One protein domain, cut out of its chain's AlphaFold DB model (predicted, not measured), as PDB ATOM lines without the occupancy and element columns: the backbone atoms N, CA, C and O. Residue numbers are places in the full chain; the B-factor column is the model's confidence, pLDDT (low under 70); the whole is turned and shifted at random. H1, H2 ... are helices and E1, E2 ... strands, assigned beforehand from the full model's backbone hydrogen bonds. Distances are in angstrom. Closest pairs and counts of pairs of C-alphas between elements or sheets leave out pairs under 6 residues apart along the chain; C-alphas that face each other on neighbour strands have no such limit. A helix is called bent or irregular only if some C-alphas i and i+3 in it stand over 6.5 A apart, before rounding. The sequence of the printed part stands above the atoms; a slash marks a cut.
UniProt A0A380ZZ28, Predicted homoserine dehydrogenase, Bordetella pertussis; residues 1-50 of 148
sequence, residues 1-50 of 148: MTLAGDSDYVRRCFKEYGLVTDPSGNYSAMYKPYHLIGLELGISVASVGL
ATOM      1  N   MET A   1      18.020  30.803 -18.955       89.94
ATOM      2  CA  MET A   1      16.741  30.050 -18.939       89.94
ATOM      3  C   MET A   1      15.608  31.047 -19.082       89.94
ATOM      4  O   MET A   1      15.690  32.089 -18.444       89.94
ATOM      5  N   THR A   2      14.593  30.753 -19.892       93.69
ATOM      6  CA  THR A   2      13.404  31.610 -20.018       93.69
ATOM      7  C   THR A   2      12.302  31.085 -19.108       93.69
ATOM      8  O   THR A   2      12.033  29.888 -19.099       93.69
ATOM      9  N   LEU A   3      11.693  31.981 -18.340       94.25
ATOM     10  CA  LEU A   3      10.536  31.724 -17.494       94.25
ATOM     11  C   LEU A   3       9.298  32.308 -18.175       94.25
ATOM     12  O   LEU A   3       9.352  33.448 -18.639       94.25
ATOM     13  N   ALA A   4       8.207  31.545 -18.215       96.00
ATOM     14  CA  ALA A   4       6.907  32.009 -18.688       96.00
ATOM     15  C   ALA A   4       5.971  32.260 -17.495       96.00
ATOM     16  O   ALA A   4       5.884  31.457 -16.566       96.00
ATOM     17  N   GLY A   5       5.295  33.404 -17.504       93.94
ATOM     18  CA  GLY A   5       4.277  33.777 -16.534       93.94
ATOM     19  C   GLY A   5       2.931  33.173 -16.908       93.94
ATOM     20  O   GLY A   5       2.037  33.892 -17.342       93.94
ATOM     21  N   ASP A   6       2.773  31.863 -16.720       91.06
ATOM     22  CA  ASP A   6       1.591  31.097 -17.161       91.06
ATOM     23  C   ASP A   6       0.282  31.455 -16.420       91.06
ATOM     24  O   ASP A   6      -0.779  30.895 -16.693       91.06
ATOM     25  N   SER A   7       0.328  32.410 -15.488       95.38
ATOM     26  CA  SER A   7      -0.843  32.999 -14.836       95.38
ATOM     27  C   SER A   7      -0.619  34.475 -14.510       95.38
ATOM     28  O   SER A   7       0.518  34.920 -14.318       95.38
ATOM     29  N   ASP A   8      -1.709  35.230 -14.356       95.88
ATOM     30  CA  ASP A   8      -1.655  36.645 -13.961       95.88
ATOM     31  C   ASP A   8      -0.982  36.845 -12.600       95.88
ATOM     32  O   ASP A   8      -0.296  37.844 -12.379       95.88
ATOM     33  N   TYR A   9      -1.114  35.859 -11.708       96.31
ATOM     34  CA  TYR A   9      -0.399  35.837 -10.440       96.31
ATOM     35  C   TYR A   9       1.123  35.847 -10.652       96.31
ATOM     36  O   TYR A   9       1.806  36.714 -10.111       96.31
ATOM     37  N   VAL A  10       1.655  34.939 -11.478       96.12
ATOM     38  CA  VAL A  10       3.106  34.834 -11.725       96.12
ATOM     39  C   VAL A  10       3.641  36.076 -12.445       96.12
ATOM     40  O   VAL A  10       4.694  36.589 -12.071       96.12
ATOM     41  N   ARG A  11       2.899  36.616 -13.420       96.19
ATOM     42  CA  ARG A  11       3.268  37.871 -14.106       96.19
ATOM     43  C   ARG A  11       3.342  39.049 -13.138       96.19
ATOM     44  O   ARG A  11       4.268  39.857 -13.207       96.19
ATOM     45  N   ARG A  12       2.394  39.135 -12.196       95.94
ATOM     46  CA  ARG A  12       2.436  40.137 -11.127       95.94
ATOM     47  C   ARG A  12       3.672  39.947 -10.246       95.94
ATOM     48  O   ARG A  12       4.356  40.932  -9.986       95.94
ATOM     49  N   CYS A  13       4.013  38.710  -9.876       96.31
ATOM     50  CA  CYS A  13       5.236  38.423  -9.122       96.31
ATOM     51  C   CYS A  13       6.503  38.863  -9.869       96.31
ATOM     52  O   CYS A  13       7.384  39.445  -9.243       96.31
ATOM     53  N   PHE A  14       6.600  38.663 -11.191       96.12
ATOM     54  CA  PHE A  14       7.745  39.166 -11.967       96.12
ATOM     55  C   PHE A  14       7.931  40.674 -11.776       96.12
ATOM     56  O   PHE A  14       9.036  41.124 -11.473       96.12
ATOM     57  N   LYS A  15       6.842  41.445 -11.869       91.56
ATOM     58  CA  LYS A  15       6.867  42.896 -11.655       91.56
ATOM     59  C   LYS A  15       7.224  43.269 -10.214       91.56
ATOM     60  O   LYS A  15       8.064  44.137 -10.005       91.56
ATOM     61  N   GLU A  16       6.589  42.634  -9.232       95.62
ATOM     62  CA  GLU A  16       6.783  42.932  -7.803       95.62
ATOM     63  C   GLU A  16       8.206  42.619  -7.327       95.62
ATOM     64  O   GLU A  16       8.757  43.352  -6.510       95.62
ATOM     65  N   TYR A  17       8.823  41.568  -7.866       94.75
ATOM     66  CA  TYR A  17      10.203  41.190  -7.554       94.75
ATOM     67  C   TYR A  17      11.240  41.964  -8.379       94.75
ATOM     68  O   TYR A  17      12.440  41.806  -8.156       94.75
ATOM     69  N   GLY A  18      10.802  42.789  -9.334       93.88
ATOM     70  CA  GLY A  18      11.690  43.568 -10.194       93.88
ATOM     71  C   GLY A  18      12.427  42.733 -11.243       93.88
ATOM     72  O   GLY A  18      13.512  43.120 -11.677       93.88
ATOM     73  N   LEU A  19      11.869  41.591 -11.656       95.19
ATOM     74  CA  LEU A  19      12.414  40.833 -12.778       95.19
ATOM     75  C   LEU A  19      12.262  41.657 -14.059       95.19
ATOM     76  O   LEU A  19      11.203  42.215 -14.341       95.19
ATOM     77  N   VAL A  20      13.320  41.684 -14.870       94.94
ATOM     78  CA  VAL A  20      13.247  42.253 -16.217       94.94
ATOM     79  C   VAL A  20      12.407  41.318 -17.081       94.94
ATOM     80  O   VAL A  20      12.716  40.127 -17.193       94.94
ATOM     81  N   THR A  21      11.353  41.856 -17.686       95.88
ATOM     82  CA  THR A  21      10.466  41.120 -18.589       95.88
ATOM     83  C   THR A  21      10.531  41.665 -20.008       95.88
ATOM     84  O   THR A  21      10.984  42.785 -20.248       95.88
ATOM     85  N   ASP A  22      10.035  40.880 -20.959       95.12
ATOM     86  CA  ASP A  22       9.694  41.378 -22.288       95.12
ATOM     87  C   ASP A  22       8.541  42.417 -22.223       95.12
ATOM     88  O   ASP A  22       7.906  42.569 -21.172       95.12
ATOM     89  N   PRO A  23       8.219  43.121 -23.329       95.25
ATOM     90  CA  PRO A  23       7.155  44.128 -23.348       95.25
ATOM     91  C   PRO A  23       5.765  43.612 -22.953       95.25
ATOM     92  O   PRO A  23       4.948  44.397 -22.478       95.25
ATOM     93  N   SER A  24       5.481  42.316 -23.135       93.62
ATOM     94  CA  SER A  24       4.207  41.729 -22.699       93.62
ATOM     95  C   SER A  24       4.136  41.483 -21.187       93.62
ATOM     96  O   SER A  24       3.050  41.272 -20.652       93.62
ATOM     97  N   GLY A  25       5.278  41.483 -20.492       93.81
ATOM     98  CA  GLY A  25       5.373  41.090 -19.087       93.81
ATOM     99  C   GLY A  25       5.283  39.578 -18.851       93.81
ATOM    100  O   GLY A  25       5.284  39.146 -17.699       93.81
ATOM    101  N   ASN A  26       5.179  38.764 -19.908       95.94
ATOM    102  CA  ASN A  26       4.944  37.326 -19.795       95.94
ATOM    103  C   ASN A  26       6.234  36.515 -19.692       95.94
ATOM    104  O   ASN A  26       6.211  35.416 -19.147       95.94
ATOM    105  N   TYR A  27       7.350  37.023 -20.204       96.44
ATOM    106  CA  TYR A  27       8.604  36.286 -20.237       96.44
ATOM    107  C   TYR A  27       9.699  37.031 -19.493       96.44
ATOM    108  O   TYR A  27       9.885  38.231 -19.677       96.44
ATOM    109  N   SER A  28      10.466  36.299 -18.689       96.06
ATOM    110  CA  SER A  28      11.691  36.796 -18.061       96.06
ATOM    111  C   SER A  28      12.847  35.830 -18.302       96.06
ATOM    112  O   SER A  28      12.644  34.627 -18.483       96.06
ATOM    113  N   ALA A  29      14.072  36.345 -18.310       94.44
ATOM    114  CA  ALA A  29      15.276  35.546 -18.473       94.44
ATOM    115  C   ALA A  29      16.041  35.454 -17.149       94.44
ATOM    116  O   ALA A  29      16.518  36.453 -16.618       94.44
ATOM    117  N   MET A  30      16.233  34.231 -16.655       92.44
ATOM    118  CA  MET A  30      17.201  33.969 -15.596       92.44
ATOM    119  C   MET A  30      18.596  33.860 -16.217       92.44
ATOM    120  O   MET A  30      18.851  32.968 -17.043       92.44
ATOM    121  N   TYR A  31      19.476  34.777 -15.819       90.44
ATOM    122  CA  TYR A  31      20.815  34.955 -16.372       90.44
ATOM    123  C   TYR A  31      21.894  34.632 -15.332       90.44
ATOM    124  O   TYR A  31      21.914  35.206 -14.246       90.44
ATOM    125  N   LYS A  32      22.804  33.716 -15.683       92.81
ATOM    126  CA  LYS A  32      24.032  33.433 -14.931       92.81
ATOM    127  C   LYS A  32      25.204  34.004 -15.749       92.81
ATOM    128  O   LYS A  32      25.514  33.423 -16.787       92.81
ATOM    129  N   PRO A  33      25.836  35.116 -15.328       93.69
ATOM    130  CA  PRO A  33      26.826  35.823 -16.149       93.69
ATOM    131  C   PRO A  33      28.158  35.096 -16.327       93.69
ATOM    132  O   PRO A  33      28.937  35.461 -17.201       93.69
ATOM    133  N   TYR A  34      28.428  34.082 -15.505       94.62
ATOM    134  CA  TYR A  34      29.699  33.371 -15.505       94.62
ATOM    135  C   TYR A  34      29.480  31.866 -15.375       94.62
ATOM    136  O   TYR A  34      28.606  31.409 -14.638       94.62
ATOM    137  N   HIS A  35      30.321  31.100 -16.058       94.81
ATOM    138  CA  HIS A  35      30.523  29.678 -15.820       94.81
ATOM    139  C   HIS A  35      32.028  29.438 -15.770       94.81
ATOM    140  O   HIS A  35      32.736  29.750 -16.725       94.81
ATOM    141  N   LEU A  36      32.519  28.930 -14.642       94.56
ATOM    142  CA  LEU A  36      33.955  28.875 -14.356       94.56
ATOM    143  C   LEU A  36      34.612  27.544 -14.763       94.56
ATOM    144  O   LEU A  36      35.743  27.266 -14.360       94.56
ATOM    145  N   ILE A  37      33.921  26.728 -15.568       92.88
ATOM    146  CA  ILE A  37      34.423  25.493 -16.188       92.88
ATOM    147  C   ILE A  37      35.108  24.584 -15.149       92.88
ATOM    148  O   ILE A  37      34.445  24.057 -14.256       92.88
ATOM    149  N   GLY A  38      36.433  24.426 -15.222       93.44
ATOM    150  CA  GLY A  38      37.207  23.564 -14.330       93.44
ATOM    151  C   GLY A  38      37.214  24.024 -12.871       93.44
ATOM    152  O   GLY A  38      37.322  23.186 -11.982       93.44
ATOM    153  N   LEU A  39      37.029  25.321 -12.598       95.44
ATOM    154  CA  LEU A  39      36.958  25.836 -11.223       95.44
ATOM    155  C   LEU A  39      35.657  25.424 -10.512       95.44
ATOM    156  O   LEU A  39      35.633  25.338  -9.289       95.44
ATOM    157  N   GLU A  40      34.585  25.125 -11.259       95.44
ATOM    158  CA  GLU A  40      33.314  24.627 -10.704       95.44
ATOM    159  C   GLU A  40      33.308  23.093 -10.514       95.44
ATOM    160  O   GLU A  40      32.429  22.570  -9.827       95.44
ATOM    161  N   LEU A  41      34.298  22.354 -11.042       95.88
ATOM    162  CA  LEU A  41      34.340  20.881 -10.980       95.88
ATOM    163  C   LEU A  41      34.310  20.339  -9.541       95.88
ATOM    164  O   LEU A  41      33.659  19.327  -9.274       95.88
ATOM    165  N   GLY A  42      34.973  21.025  -8.603       96.44
ATOM    166  CA  GLY A  42      35.026  20.618  -7.195       96.44
ATOM    167  C   GLY A  42      33.646  20.511  -6.534       96.44
ATOM    168  O   GLY A  42      33.451  19.672  -5.655       96.44
ATOM    169  N   ILE A  43      32.663  21.286  -7.005       95.94
ATOM    170  CA  ILE A  43      31.276  21.227  -6.518       95.94
ATOM    171  C   ILE A  43      30.646  19.877  -6.876       95.94
ATOM    172  O   ILE A  43      30.013  19.247  -6.029       95.94
ATOM    173  N   SER A  44      30.860  19.396  -8.104       96.62
ATOM    174  CA  SER A  44      30.375  18.084  -8.549       96.62
ATOM    175  C   SER A  44      31.021  16.947  -7.759       96.62
ATOM    176  O   SER A  44      30.323  16.032  -7.325       96.62
ATOM    177  N   VAL A  45      32.332  17.038  -7.498       97.44
ATOM    178  CA  VAL A  45      33.064  16.057  -6.677       97.44
ATOM    179  C   VAL A  45      32.495  15.997  -5.256       97.44
ATOM    180  O   VAL A  45      32.179  14.912  -4.768       97.44
ATOM    181  N   ALA A  46      32.300  17.148  -4.607       97.81
ATOM    182  CA  ALA A  46      31.714  17.212  -3.270       97.81
ATOM    183  C   ALA A  46      30.263  16.699  -3.248       97.81
ATOM    184  O   ALA A  46      29.883  15.975  -2.331       97.81
ATOM    185  N   SER A  47      29.464  17.020  -4.271       98.00
ATOM    186  CA  SER A  47      28.079  16.552  -4.396       98.00
ATOM    187  C   SER A  47      27.991  15.027  -4.437       98.00
ATOM    188  O   SER A  47      27.234  14.428  -3.671       98.00
ATOM    189  N   VAL A  48      28.810  14.386  -5.272       97.69
ATOM    190  CA  VAL A  48      28.840  12.921  -5.369       97.69
ATOM    191  C   VAL A  48      29.401  12.301  -4.087       97.69
ATOM    192  O   VAL A  48      28.816  11.354  -3.568       97.69
ATOM    193  N   GLY A  49      30.488  12.847  -3.534       98.06
ATOM    194  CA  GLY A  49      31.142  12.287  -2.348       98.06
ATOM    195  C   GLY A  49      30.317  12.396  -1.063       98.06
ATOM    196  O   GLY A  49      30.267  11.446  -0.286       98.06
ATOM    197  N   LEU A  50      29.656  13.535  -0.840       98.44
ATOM    198  CA  LEU A  50      28.935  13.821   0.407       98.44
ATOM    199  C   LEU A  50      27.444  13.482   0.329       98.44
ATOM    200  O   LEU A  50      26.867  13.058   1.325       98.44
TER     201      LEU A  50
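What this domain is: This is residues 1 to 50 of the 148 residues of the protein "Predicted homoserine dehydrogenase" of Bordetella pertussis (UniProt A0A380ZZ28). The model is a small compact head with a helix held away from it on an extended arm. The head, residues 1 to 32, has a two-strand ribbon of E1 and E2 with the short helix H1 near it; residues 33 to 50, ending in the longer helix H2, stick out from it and fold back onto no part of it. The printed part has 50 residues, with two named strands and two named helices in the order E1, H1, E2, H2; the two strands are antiparallel neighbours, and the class is mixed, helices and strands. The whole is extended, with a radius of gyration of the C-alphas of 16.3 A, and the C-alphas span 42 by 21 by 15 A, only just elongated.

How they stand to each other: From the first residue on, the strand E1, residues 2 to 4, is met first, and its neighbour is the strand E2, residues 27 to 29. They are antiparallel, with an angle of 154 degrees between their N-to-C directions. C-alphas that face each other are those of Thr 2 and Ala 29, 4.6 A apart, of Leu 3 and Ser 28, 5.2 A apart, and of Ala 4 and Tyr 27, 4.9 A apart. Across this pair, N of Leu 3 and O of Ser 28 are within hydrogen-bond range at 2.8 A, and N of Ser 28 and O of Leu 3 at 3.1 A. Between the two strands along the chain comes the helix H1, residues 8 to 16. E1 and H1 are near each other, with 5 pairs of C-alphas within 10 A. H1 and E2 have one pair of C-alphas within 8 A, the closest, those of Phe 14 and Ser 28, at 7.6 A; their centres are 11.4 A apart. The residues of H1 that come within 10 A of the two strands, C-alpha to C-alpha, are 10 to 14. The helix H2, residues 37 to 50, is apart from E1 and from H1. In H1 every O i to N i+4 pair is within hydrogen-bond range; in H2 6 of 10 are.

Where its parts are: E1 runs from Thr 2, with its C-alpha at (13.404, 31.610, -20.018), to Ala 4, over 6.6 A. H1 runs from Asp 8 to Glu 16, nine residues and 12.2 A from first to last C-alpha. E2 runs from Tyr 27 to Ala 29, where the C-alpha is at (15.276, 35.546, -18.473), over 6.9 A. H2, the longest helix with 14 residues, begins with the C-alpha of Ile 37 at (34.423, 25.493, -16.188) and ends with that of Leu 50 at (28.935, 13.821, 0.407), a length of 21.0 A. H2 is irregular, but only just: C-alphas 39 and 42 are 6.9 A apart, and its line is a rough one.

The domain as a whole: The two C-alphas farthest apart are those of Pro 23 and Gly 49, 45.1 A; those of Met 1 and Leu 50, the first and last printed, are 28.0 A apart. Residues 33 to 50, of which 37 to 50 belong to H2, stand free. Without them the body has 32 residues, spans 25 by 16 by 15 A and has a radius of gyration of 8.4 A. The link from E1 to H1 is tight, with 3 residues; the links from H1 to E2, 10 residues, and from E2 to H2, 7 residues, are short, and no link is long. The printed part has no cut; it begins at the chain's first residue and ends at residue 50 of a chain of 148. The mean pLDDT of the printed part is 95.1, and no printed residue is under 70.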